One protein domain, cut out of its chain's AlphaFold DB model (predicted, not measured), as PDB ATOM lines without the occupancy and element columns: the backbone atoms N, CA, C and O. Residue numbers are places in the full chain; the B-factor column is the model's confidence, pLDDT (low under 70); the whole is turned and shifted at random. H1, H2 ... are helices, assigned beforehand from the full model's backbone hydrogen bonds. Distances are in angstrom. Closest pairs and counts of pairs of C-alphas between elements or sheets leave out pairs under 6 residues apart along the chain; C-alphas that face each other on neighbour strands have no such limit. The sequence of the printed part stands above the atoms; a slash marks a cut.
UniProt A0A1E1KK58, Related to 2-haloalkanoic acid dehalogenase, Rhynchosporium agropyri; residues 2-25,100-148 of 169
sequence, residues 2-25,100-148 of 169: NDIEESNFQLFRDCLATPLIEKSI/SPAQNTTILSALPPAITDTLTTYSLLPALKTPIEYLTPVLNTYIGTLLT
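This is residues 2 to 25 and 100 to 148 of the 169 residues of the protein "Related to 2-haloalkanoic acid dehalogenase" of Rhynchosporium agropyri (UniProt A0A1E1KK58). Long H1 crosses H4 as an X; short H2 packs on H4, and residues 2 to 7 stick out. The 73 printed residues include four named helices, H1 to H4 in order. This all-helix domain is compact, radius of gyration of the C-alphas 12.9 A, spans 35 by 31 by 21 A.

H1, residues 3 to 25, runs 32.8 A from C-alpha 3 (-65.979, 28.808, 13.841). H4, residues 131 to 146, runs 22.5 A to C-alpha 146 (-76.533, 35.897, 6.956).

Residues 8 to 16 of H1 touch the hub, H4; closest C-alphas Cys 15 and Val 138, 5.6 A; steep tilt, 47 degrees. H2, residues 101 to 108, touches H4, closest C-alphas Leu 108 and Ile 132, 6.0 A. H3, residues 113 to 121, only just touches H4, 3 C-alpha pairs within 8 A. Every O i to N i+4 pair is within hydrogen-bond range in H2 and H3, 17 of 19 in H1, 10 of 12 in H4.

Across the cut, residues 26 to 99, C-alphas 25 and 100 are 31.2 A apart. Residues 127 to 128 have pLDDT under 70.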
ATOM      1  N   ASN A   2     -63.036  27.591  10.093       86.88
ATOM      2  CA  ASN A   2     -63.071  28.456  11.284       86.88
ATOM      3  C   ASN A   2     -64.489  28.452  11.887       86.88
ATOM      4  O   ASN A   2     -65.435  28.149  11.166       86.88
ATOM      5  N   ASP A   3     -64.670  28.859  13.149       89.81
ATOM      6  CA  ASP A   3     -65.979  28.808  13.841       89.81
ATOM      7  C   ASP A   3     -67.110  29.531  13.081       89.81
ATOM      8  O   ASP A   3     -68.254  29.074  13.044       89.81
ATOM      9  N   ILE A   4     -66.782  30.650  12.424       90.38
ATOM     10  CA  ILE A   4     -67.717  31.409  11.576       90.38
ATOM     11  C   ILE A   4     -68.110  30.595  10.343       90.38
ATOM     12  O   ILE A   4     -69.277  30.540   9.978       90.38
ATOM     13  N   GLU A   5     -67.126  29.975   9.696       92.62
ATOM     14  CA  GLU A   5     -67.330  29.186   8.485       92.62
ATOM     15  C   GLU A   5     -68.160  27.930   8.773       92.62
ATOM     16  O   GLU A   5     -69.036  27.598   7.986       92.62
ATOM     17  N   GLU A   6     -67.931  27.283   9.919       92.88
ATOM     18  CA  GLU A   6     -68.726  26.145  10.391       92.88
ATOM     19  C   GLU A   6     -70.174  26.561  10.679       92.88
ATOM     20  O   GLU A   6     -71.117  25.940  10.197       92.88
ATOM     21  N   SER A   7     -70.371  27.670  11.399       92.56
ATOM     22  CA  SER A   7     -71.717  28.194  11.686       92.56
ATOM     23  C   SER A   7     -72.479  28.526  10.399       92.56
ATOM     24  O   SER A   7     -73.658  28.210  10.242       92.56
ATOM     25  N   ASN A   8     -71.774  29.132   9.446       94.12
ATOM     26  CA  ASN A   8     -72.285  29.459   8.124       94.12
ATOM     27  C   ASN A   8     -72.575  28.207   7.284       94.12
ATOM     28  O   ASN A   8     -73.537  28.200   6.519       94.12
ATOM     29  N   PHE A   9     -71.770  27.154   7.420       95.12
ATOM     30  CA  PHE A   9     -71.996  25.869   6.770       95.12
ATOM     31  C   PHE A   9     -73.271  25.195   7.283       95.12
ATOM     32  O   PHE A   9     -74.100  24.793   6.468       95.12
ATOM     33  N   GLN A  10     -73.483  25.148   8.602       94.69
ATOM     34  CA  GLN A  10     -74.713  24.594   9.185       94.69
ATOM     35  C   GLN A  10     -75.959  25.347   8.692       94.69
ATOM     36  O   GLN A  10     -76.928  24.735   8.253       94.69
ATOM     37  N   LEU A  11     -75.897  26.682   8.644       94.12
ATOM     38  CA  LEU A  11     -76.977  27.505   8.095       94.12
ATOM     39  C   LEU A  11     -77.256  27.197   6.614       94.12
ATOM     40  O   LEU A  11     -78.411  27.121   6.192       94.12
ATOM     41  N   PHE A  12     -76.203  27.036   5.806       94.81
ATOM     42  CA  PHE A  12     -76.334  26.681   4.394       94.81
ATOM     43  C   PHE A  12     -76.954  25.290   4.213       94.81
ATOM     44  O   PHE A  12     -77.864  25.122   3.397       94.81
ATOM     45  N   ARG A  13     -76.502  24.312   5.003       95.06
ATOM     46  CA  ARG A  13     -77.036  22.948   5.037       95.06
ATOM     47  C   ARG A  13     -78.535  22.947   5.334       95.06
ATOM     48  O   ARG A  13     -79.280  22.322   4.586       95.06
ATOM     49  N   ASP A  14     -78.994  23.706   6.328       93.50
ATOM     50  CA  ASP A  14     -80.423  23.829   6.657       93.50
ATOM     51  C   ASP A  14     -81.241  24.417   5.491       93.50
ATOM     52  O   ASP A  14     -82.333  23.935   5.155       93.50
ATOM     53  N   CYS A  15     -80.688  25.430   4.813       93.06
ATOM     54  CA  CYS A  15     -81.312  26.028   3.633       93.06
ATOM     55  C   CYS A  15     -81.434  25.022   2.473       93.06
ATOM     56  O   CYS A  15     -82.421  25.061   1.737       93.06
ATOM     57  N   LEU A  16     -80.451  24.133   2.301       92.19
ATOM     58  CA  LEU A  16     -80.440  23.092   1.269       92.19
ATOM     59  C   LEU A  16     -81.338  21.897   1.628       92.19
ATOM     60  O   LEU A  16     -81.999  21.340   0.753       92.19
ATOM     61  N   ALA A  17     -81.387  21.522   2.906       91.25
ATOM     62  CA  ALA A  17     -82.178  20.404   3.407       91.25
ATOM     63  C   ALA A  17     -83.679  20.626   3.193       91.25
ATOM     64  O   ALA A  17     -84.390  19.717   2.771       91.25
ATOM     65  N   THR A  18     -84.154  21.852   3.425       89.19
ATOM     66  CA  THR A  18     -85.578  22.212   3.341       89.19
ATOM     67  C   THR A  18     -86.242  21.775   2.016       89.19
ATOM     68  O   THR A  18     -87.197  20.995   2.061       89.19
ATOM     69  N   PRO A  19     -85.751  22.183   0.826       87.12
ATOM     70  CA  PRO A  19     -86.341  21.766  -0.447       87.12
ATOM     71  C   PRO A  19     -86.105  20.287  -0.798       87.12
ATOM     72  O   PRO A  19     -86.858  19.736  -1.605       87.12
ATOM     73  N   LEU A  20     -85.078  19.634  -0.243       85.44
ATOM     74  CA  LEU A  20     -84.811  18.206  -0.465       85.44
ATOM     75  C   LEU A  20     -85.779  17.324   0.334       85.44
ATOM     76  O   LEU A  20     -86.339  16.374  -0.213       85.44
ATOM     77  N   ILE A  21     -86.043  17.687   1.589       86.56
ATOM     78  CA  ILE A  21     -87.016  17.010   2.452       86.56
ATOM     79  C   ILE A  21     -88.438  17.209   1.912       86.56
ATOM     80  O   ILE A  21     -89.212  16.262   1.807       86.56
ATOM     81  N   GLU A  22     -88.796  18.424   1.491       84.06
ATOM     82  CA  GLU A  22     -90.107  18.666   0.877       84.06
ATOM     83  C   GLU A  22     -90.309  17.810  -0.384       84.06
ATOM     84  O   GLU A  22     -91.404  17.303  -0.647       84.06
ATOM     85  N   LYS A  23     -89.244  17.606  -1.166       78.25
ATOM     86  CA  LYS A  23     -89.276  16.750  -2.352       78.25
ATOM     87  C   LYS A  23     -89.466  15.276  -1.991       78.25
ATOM     88  O   LYS A  23     -90.269  14.630  -2.664       78.25
ATOM     89  N   SER A  24     -88.768  14.758  -0.979       75.44
ATOM     90  CA  SER A  24     -88.881  13.348  -0.575       75.44
ATOM     91  C   SER A  24     -90.273  13.015  -0.029       75.44
ATOM     92  O   SER A  24     -90.821  11.963  -0.350       75.44
ATOM     93  N   ILE A  25     -90.906  13.947   0.687       76.75
ATOM     94  CA  ILE A  25     -92.279  13.785   1.196       76.75
ATOM     95  C   ILE A  25     -93.311  13.827   0.054       76.75
ATOM     96  O   ILE A  25     -94.302  13.098   0.067       76.75
ATOM     97  N   SER A 100     -78.597  39.764  -8.230       86.12
ATOM     98  CA  SER A 100     -78.889  39.770  -9.660       86.12
ATOM     99  C   SER A 100     -78.793  38.348 -10.248       86.12
ATOM    100  O   SER A 100     -77.941  37.556  -9.828       86.12
ATOM    101  N   PRO A 101     -79.604  37.999 -11.264       85.12
ATOM    102  CA  PRO A 101     -79.521  36.691 -11.918       85.12
ATOM    103  C   PRO A 101     -78.114  36.369 -12.445       85.12
ATOM    104  O   PRO A 101     -77.654  35.241 -12.324       85.12
ATOM    105  N   ALA A 102     -77.396  37.373 -12.960       87.00
ATOM    106  CA  ALA A 102     -76.026  37.210 -13.448       87.00
ATOM    107  C   ALA A 102     -75.040  36.809 -12.334       87.00
ATOM    108  O   ALA A 102     -74.166  35.971 -12.559       87.00
ATOM    109  N   GLN A 103     -75.193  37.366 -11.126       87.56
ATOM    110  CA  GLN A 103     -74.375  36.995  -9.966       87.56
ATOM    111  C   GLN A 103     -74.681  35.572  -9.497       87.56
ATOM    112  O   GLN A 103     -73.745  34.807  -9.280       87.56
ATOM    113  N   ASN A 104     -75.962  35.193  -9.418       88.12
ATOM    114  CA  ASN A 104     -76.356  33.820  -9.083       88.12
ATOM    115  C   ASN A 104     -75.734  32.818 -10.064       88.12
ATOM    116  O   ASN A 104     -75.093  31.861  -9.638       88.12
ATOM    117  N   THR A 105     -75.833  33.080 -11.371       88.81
ATOM    118  CA  THR A 105     -75.209  32.233 -12.395       88.81
ATOM    119  C   THR A 105     -73.695  32.184 -12.252       88.81
ATOM    120  O   THR A 105     -73.130  31.112 -12.390       88.81
ATOM    121  N   THR A 106     -73.029  33.302 -11.950       90.06
ATOM    122  CA  THR A 106     -71.562  33.344 -11.795       90.06
ATOM    123  C   THR A 106     -71.083  32.531 -10.590       90.06
ATOM    124  O   THR A 106     -70.066  31.853 -10.669       90.06
ATOM    125  N   ILE A 107     -71.812  32.588  -9.472       89.44
ATOM    126  CA  ILE A 107     -71.476  31.828  -8.260       89.44
ATOM    127  C   ILE A 107     -71.762  30.338  -8.476       89.44
ATOM    128  O   ILE A 107     -70.944  29.496  -8.120       89.44
ATOM    129  N   LEU A 108     -72.905  30.006  -9.080       89.25
ATOM    130  CA  LEU A 108     -73.346  28.621  -9.262       89.25
ATOM    131  C   LEU A 108     -72.681  27.921 -10.458       89.25
ATOM    132  O   LEU A 108     -72.612  26.697 -10.473       89.25
ATOM    133  N   SER A 109     -72.160  28.654 -11.445       87.31
ATOM    134  CA  SER A 109     -71.388  28.072 -12.553       87.31
ATOM    135  C   SER A 109     -69.978  27.645 -12.145       87.31
ATOM    136  O   SER A 109     -69.352  26.872 -12.865       87.31
ATOM    137  N   ALA A 110     -69.488  28.120 -10.997       87.69
ATOM    138  CA  ALA A 110     -68.224  27.680 -10.414       87.69
ATOM    139  C   ALA A 110     -68.321  26.294  -9.747       87.69
ATOM    140  O   ALA A 110     -67.302  25.748  -9.327       87.69
ATOM    141  N   LEU A 111     -69.529  25.725  -9.639       87.31
ATOM    142  CA  LEU A 111     -69.745  24.422  -9.021       87.31
ATOM    143  C   LEU A 111     -69.180  23.278  -9.884       87.31
ATOM    144  O   LEU A 111     -69.338  23.291 -11.108       87.31
ATOM    145  N   PRO A 112     -68.579  22.248  -9.259       88.44
ATOM    146  CA  PRO A 112     -68.143  21.045  -9.946       88.44
ATOM    147  C   PRO A 112     -69.276  20.382 -10.749       88.44
ATOM    148  O   PRO A 112     -70.404  20.262 -10.255       88.44
ATOM    149  N   PRO A 113     -68.989  19.863 -11.958       86.06
ATOM    150  CA  PRO A 113     -69.988  19.172 -12.774       86.06
ATOM    151  C   PRO A 113     -70.561  17.935 -12.069       86.06
ATOM    152  O   PRO A 113     -71.740  17.638 -12.235       86.06
ATOM    153  N   ALA A 114     -69.781  17.294 -11.190       86.44
ATOM    154  CA  ALA A 114     -70.220  16.161 -10.376       86.44
ATOM    155  C   ALA A 114     -71.484  16.464  -9.546       86.44
ATOM    156  O   ALA A 114     -72.349  15.600  -9.396       86.44
ATOM    157  N   ILE A 115     -71.642  17.698  -9.054       85.38
ATOM    158  CA  ILE A 115     -72.842  18.122  -8.314       85.38
ATOM    159  C   ILE A 115     -74.050  18.152  -9.249       85.38
ATOM    160  O   ILE A 115     -75.121  17.649  -8.913       85.38
ATOM    161  N   THR A 116     -73.873  18.709 -10.446       84.25
ATOM    162  CA  THR A 116     -74.926  18.778 -11.467       84.25
ATOM    163  C   THR A 116     -75.362  17.379 -11.900       84.25
ATOM    164  O   THR A 116     -76.563  17.106 -11.983       84.25
ATOM    165  N   ASP A 117     -74.401  16.477 -12.098       85.25
ATOM    166  CA  ASP A 117     -74.662  15.081 -12.442       85.25
ATOM    167  C   ASP A 117     -75.408  14.367 -11.315       85.25
ATOM    168  O   ASP A 117     -76.385  13.668 -11.576       85.25
ATOM    169  N   THR A 118     -75.023  14.605 -10.057       88.00
ATOM    170  CA  THR A 118     -75.703  14.047  -8.878       88.00
ATOM    171  C   THR A 118     -77.150  14.545  -8.793       88.00
ATOM    172  O   THR A 118     -78.082  13.743  -8.741       88.00
ATOM    173  N   LEU A 119     -77.381  15.860  -8.876       84.06
ATOM    174  CA  LEU A 119     -78.728  16.447  -8.836       84.06
ATOM    175  C   LEU A 119     -79.641  15.911  -9.951       84.06
ATOM    176  O   LEU A 119     -80.843  15.714  -9.740       84.06
ATOM    177  N   THR A 120     -79.065  15.652 -11.127       83.38
ATOM    178  CA  THR A 120     -79.779  15.104 -12.285       83.38
ATOM    179  C   THR A 120     -80.053  13.608 -12.122       83.38
ATOM    180  O   THR A 120     -81.181  13.163 -12.328       83.38
ATOM    181  N   THR A 121     -79.050  12.836 -11.701       84.19
ATOM    182  CA  THR A 121     -79.118  11.373 -11.538       84.19
ATOM    183  C   THR A 121     -80.160  10.979 -10.497       84.19
ATOM    184  O   THR A 121     -80.988  10.104 -10.750       84.19
ATOM    185  N   TYR A 122     -80.196  11.680  -9.363       79.31
ATOM    186  CA  TYR A 122     -81.160  11.421  -8.292       79.31
ATOM    187  C   TYR A 122     -82.537  12.069  -8.538       79.31
ATOM    188  O   TYR A 122     -83.409  12.016  -7.675       79.31
ATOM    189  N   SER A 123     -82.779  12.658  -9.721       71.94
ATOM    190  CA  SER A 123     -84.062  13.293 -10.090       71.94
ATOM    191  C   SER A 123     -84.556  14.338  -9.073       71.94
ATOM    192  O   SER A 123     -85.762  14.550  -8.887       71.94
ATOM    193  N   LEU A 124     -83.613  15.010  -8.408       70.00
ATOM    194  CA  LEU A 124     -83.891  16.031  -7.394       70.00
ATOM    195  C   LEU A 124     -84.419  17.311  -8.039       70.00
ATOM    196  O   LEU A 124     -85.231  18.034  -7.458       70.00
ATOM    197  N   LEU A 125     -84.042  17.532  -9.297       73.75
ATOM    198  CA  LEU A 125     -84.550  18.607 -10.128       73.75
ATOM    199  C   LEU A 125     -86.024  18.349 -10.492       73.75
ATOM    200  O   LEU A 125     -86.381  17.284 -11.007       73.75
ATOM    201  N   PRO A 126     -86.932  19.310 -10.250       71.50
ATOM    202  CA  PRO A 126     -88.226  19.330 -10.922       71.50
ATOM    203  C   PRO A 126     -88.026  19.260 -12.442       71.50
ATOM    204  O   PRO A 126     -87.057  19.816 -12.947       71.50
ATOM    205  N   ALA A 127     -88.960  18.635 -13.167       63.03
ATOM    206  CA  ALA A 127     -88.825  18.236 -14.579       63.03
ATOM    207  C   ALA A 127     -88.478  19.354 -15.595       63.03
ATOM    208  O   ALA A 127     -88.339  19.071 -16.779       63.03
ATOM    209  N   LEU A 128     -88.363  20.610 -15.157       60.22
ATOM    210  CA  LEU A 128     -88.094  21.788 -15.982       60.22
ATOM    211  C   LEU A 128     -87.103  22.779 -15.345       60.22
ATOM    212  O   LEU A 128     -86.958  23.877 -15.868       60.22
ATOM    213  N   LYS A 129     -86.460  22.443 -14.217       77.81
ATOM    214  CA  LYS A 129     -85.498  23.345 -13.565       77.81
ATOM    215  C   LYS A 129     -84.069  22.905 -13.820       77.81
ATOM    216  O   LYS A 129     -83.721  21.742 -13.625       77.81
ATOM    217  N   THR A 130     -83.234  23.863 -14.186       84.50
ATOM    218  CA  THR A 130     -81.782  23.686 -14.195       84.50
ATOM    219  C   THR A 130     -81.238  23.604 -12.758       84.50
ATOM    220  O   THR A 130     -81.866  24.127 -11.829       84.50
ATOM    221  N   PRO A 131     -80.057  22.996 -12.539       83.75
ATOM    222  CA  PRO A 131     -79.384  23.008 -11.236       83.75
ATOM    223  C   PRO A 131     -79.221  24.416 -10.661       83.75
ATOM    224  O   PRO A 131     -79.441  24.640  -9.473       83.75
ATOM    225  N   ILE A 132     -78.909  25.383 -11.526       86.69
ATOM    226  CA  ILE A 132     -78.747  26.787 -11.153       86.69
ATOM    227  C   ILE A 132     -80.075  27.354 -10.641       86.69
ATOM    228  O   ILE A 132     -80.116  27.943  -9.564       86.69
ATOM    229  N   GLU A 133     -81.181  27.138 -11.353       87.25
ATOM    230  CA  GLU A 133     -82.513  27.591 -10.923       87.25
ATOM    231  C   GLU A 133     -82.994  26.908  -9.639       87.25
ATOM    232  O   GLU A 133     -83.756  27.501  -8.876       87.25
ATOM    233  N   TYR A 134     -82.565  25.668  -9.394       87.75
ATOM    234  CA  TYR A 134     -82.869  24.947  -8.162       87.75
ATOM    235  C   TYR A 134     -82.085  25.494  -6.959       87.75
ATOM    236  O   TYR A 134     -82.671  25.710  -5.900       87.75
ATOM    237  N   LEU A 135     -80.792  25.783  -7.127       89.19
ATOM    238  CA  LEU A 135     -79.919  26.282  -6.055       89.19
ATOM    239  C   LEU A 135     -80.033  27.796  -5.822       89.19
ATOM    240  O   LEU A 135     -79.721  28.274  -4.735       89.19
ATOM    241  N   THR A 136     -80.517  28.562  -6.802       90.94
ATOM    242  CA  THR A 136     -80.725  30.016  -6.681       90.94
ATOM    243  C   THR A 136     -81.556  30.411  -5.448       90.94
ATOM    244  O   THR A 136     -81.097  31.270  -4.693       90.94
ATOM    245  N   PRO A 137     -82.751  29.842  -5.182       90.19
ATOM    246  CA  PRO A 137     -83.508  30.181  -3.976       90.19
ATOM    247  C   PRO A 137     -82.779  29.777  -2.687       90.19
ATOM    248  O   PRO A 137     -82.829  30.533  -1.724       90.19
ATOM    249  N   VAL A 138     -82.050  28.654  -2.676       91.69
ATOM    250  CA  VAL A 138     -81.245  28.218  -1.518       91.69
ATOM    251  C   VAL A 138     -80.160  29.251  -1.203       91.69
ATOM    252  O   VAL A 138     -80.031  29.688  -0.060       91.69
ATOM    253  N   LEU A 139     -79.436  29.707  -2.228       91.31
ATOM    254  CA  LEU A 139     -78.383  30.713  -2.104       91.31
ATOM    255  C   LEU A 139     -78.926  32.070  -1.633       91.31
ATOM    256  O   LEU A 139     -78.328  32.704  -0.764       91.31
ATOM    257  N   ASN A 140     -80.063  32.516  -2.176       91.25
ATOM    258  CA  ASN A 140     -80.680  33.782  -1.771       91.25
ATOM    259  C   ASN A 140     -81.193  33.732  -0.329       91.25
ATOM    260  O   ASN A 140     -81.009  34.702   0.404       91.25
ATOM    261  N   THR A 141     -81.796  32.615   0.090       91.62
ATOM    262  CA  THR A 141     -82.210  32.417   1.485       91.62
ATOM    263  C   THR A 141     -81.002  32.438   2.411       91.62
ATOM    264  O   THR A 141     -81.018  33.178   3.387       91.62
ATOM    265  N   TYR A 142     -79.935  31.714   2.068       92.38
ATOM    266  CA  TYR A 142     -78.693  31.688   2.839       92.38
ATOM    267  C   TYR A 142     -78.053  33.079   2.992       92.38
ATOM    268  O   TYR A 142     -77.688  33.493   4.088       92.38
ATOM    269  N   ILE A 143     -77.951  33.854   1.910       91.12
ATOM    270  CA  ILE A 143     -77.409  35.219   1.991       91.12
ATOM    271  C   ILE A 143     -78.361  36.129   2.775       91.12
ATOM    272  O   ILE A 143     -77.915  36.920   3.601       91.12
ATOM    273  N   GLY A 144     -79.673  35.995   2.574       89.81
ATOM    274  CA  GLY A 144     -80.675  36.747   3.327       89.81
ATOM    275  C   GLY A 144     -80.595  36.500   4.836       89.81
ATOM    276  O   GLY A 144     -80.655  37.452   5.613       89.81
ATOM    277  N   THR A 145     -80.401  35.251   5.261       90.06
ATOM    278  CA  THR A 145     -80.253  34.899   6.680       90.06
ATOM    279  C   THR A 145     -78.939  35.421   7.257       90.06
ATOM    280  O   THR A 145     -78.956  36.013   8.333       90.06
ATOM    281  N   LEU A 146     -77.822  35.328   6.527       89.44
ATOM    282  CA  LEU A 146     -76.533  35.897   6.956       89.44
ATOM    283  C   LEU A 146     -76.543  37.421   7.111       89.44
ATOM    284  O   LEU A 146     -75.842  37.973   7.964       89.44
ATOM    285  N   LEU A 147     -77.298  38.104   6.250       88.31
ATOM    286  CA  LEU A 147     -77.442  39.558   6.260       88.31
ATOM    287  C   LEU A 147     -78.595  40.031   7.143       88.31
ATOM    288  O   LEU A 147     -78.825  41.234   7.251       88.31
ATOM    289  N   THR A 148     -79.318  39.119   7.791       84.50
ATOM    290  CA  THR A 148     -80.318  39.517   8.771       84.50
ATOM    291  C   THR A 148     -79.580  40.153   9.952       84.50
ATOM    292  O   THR A 148     -78.680  39.524  10.520       84.50
TER     293      THR A 148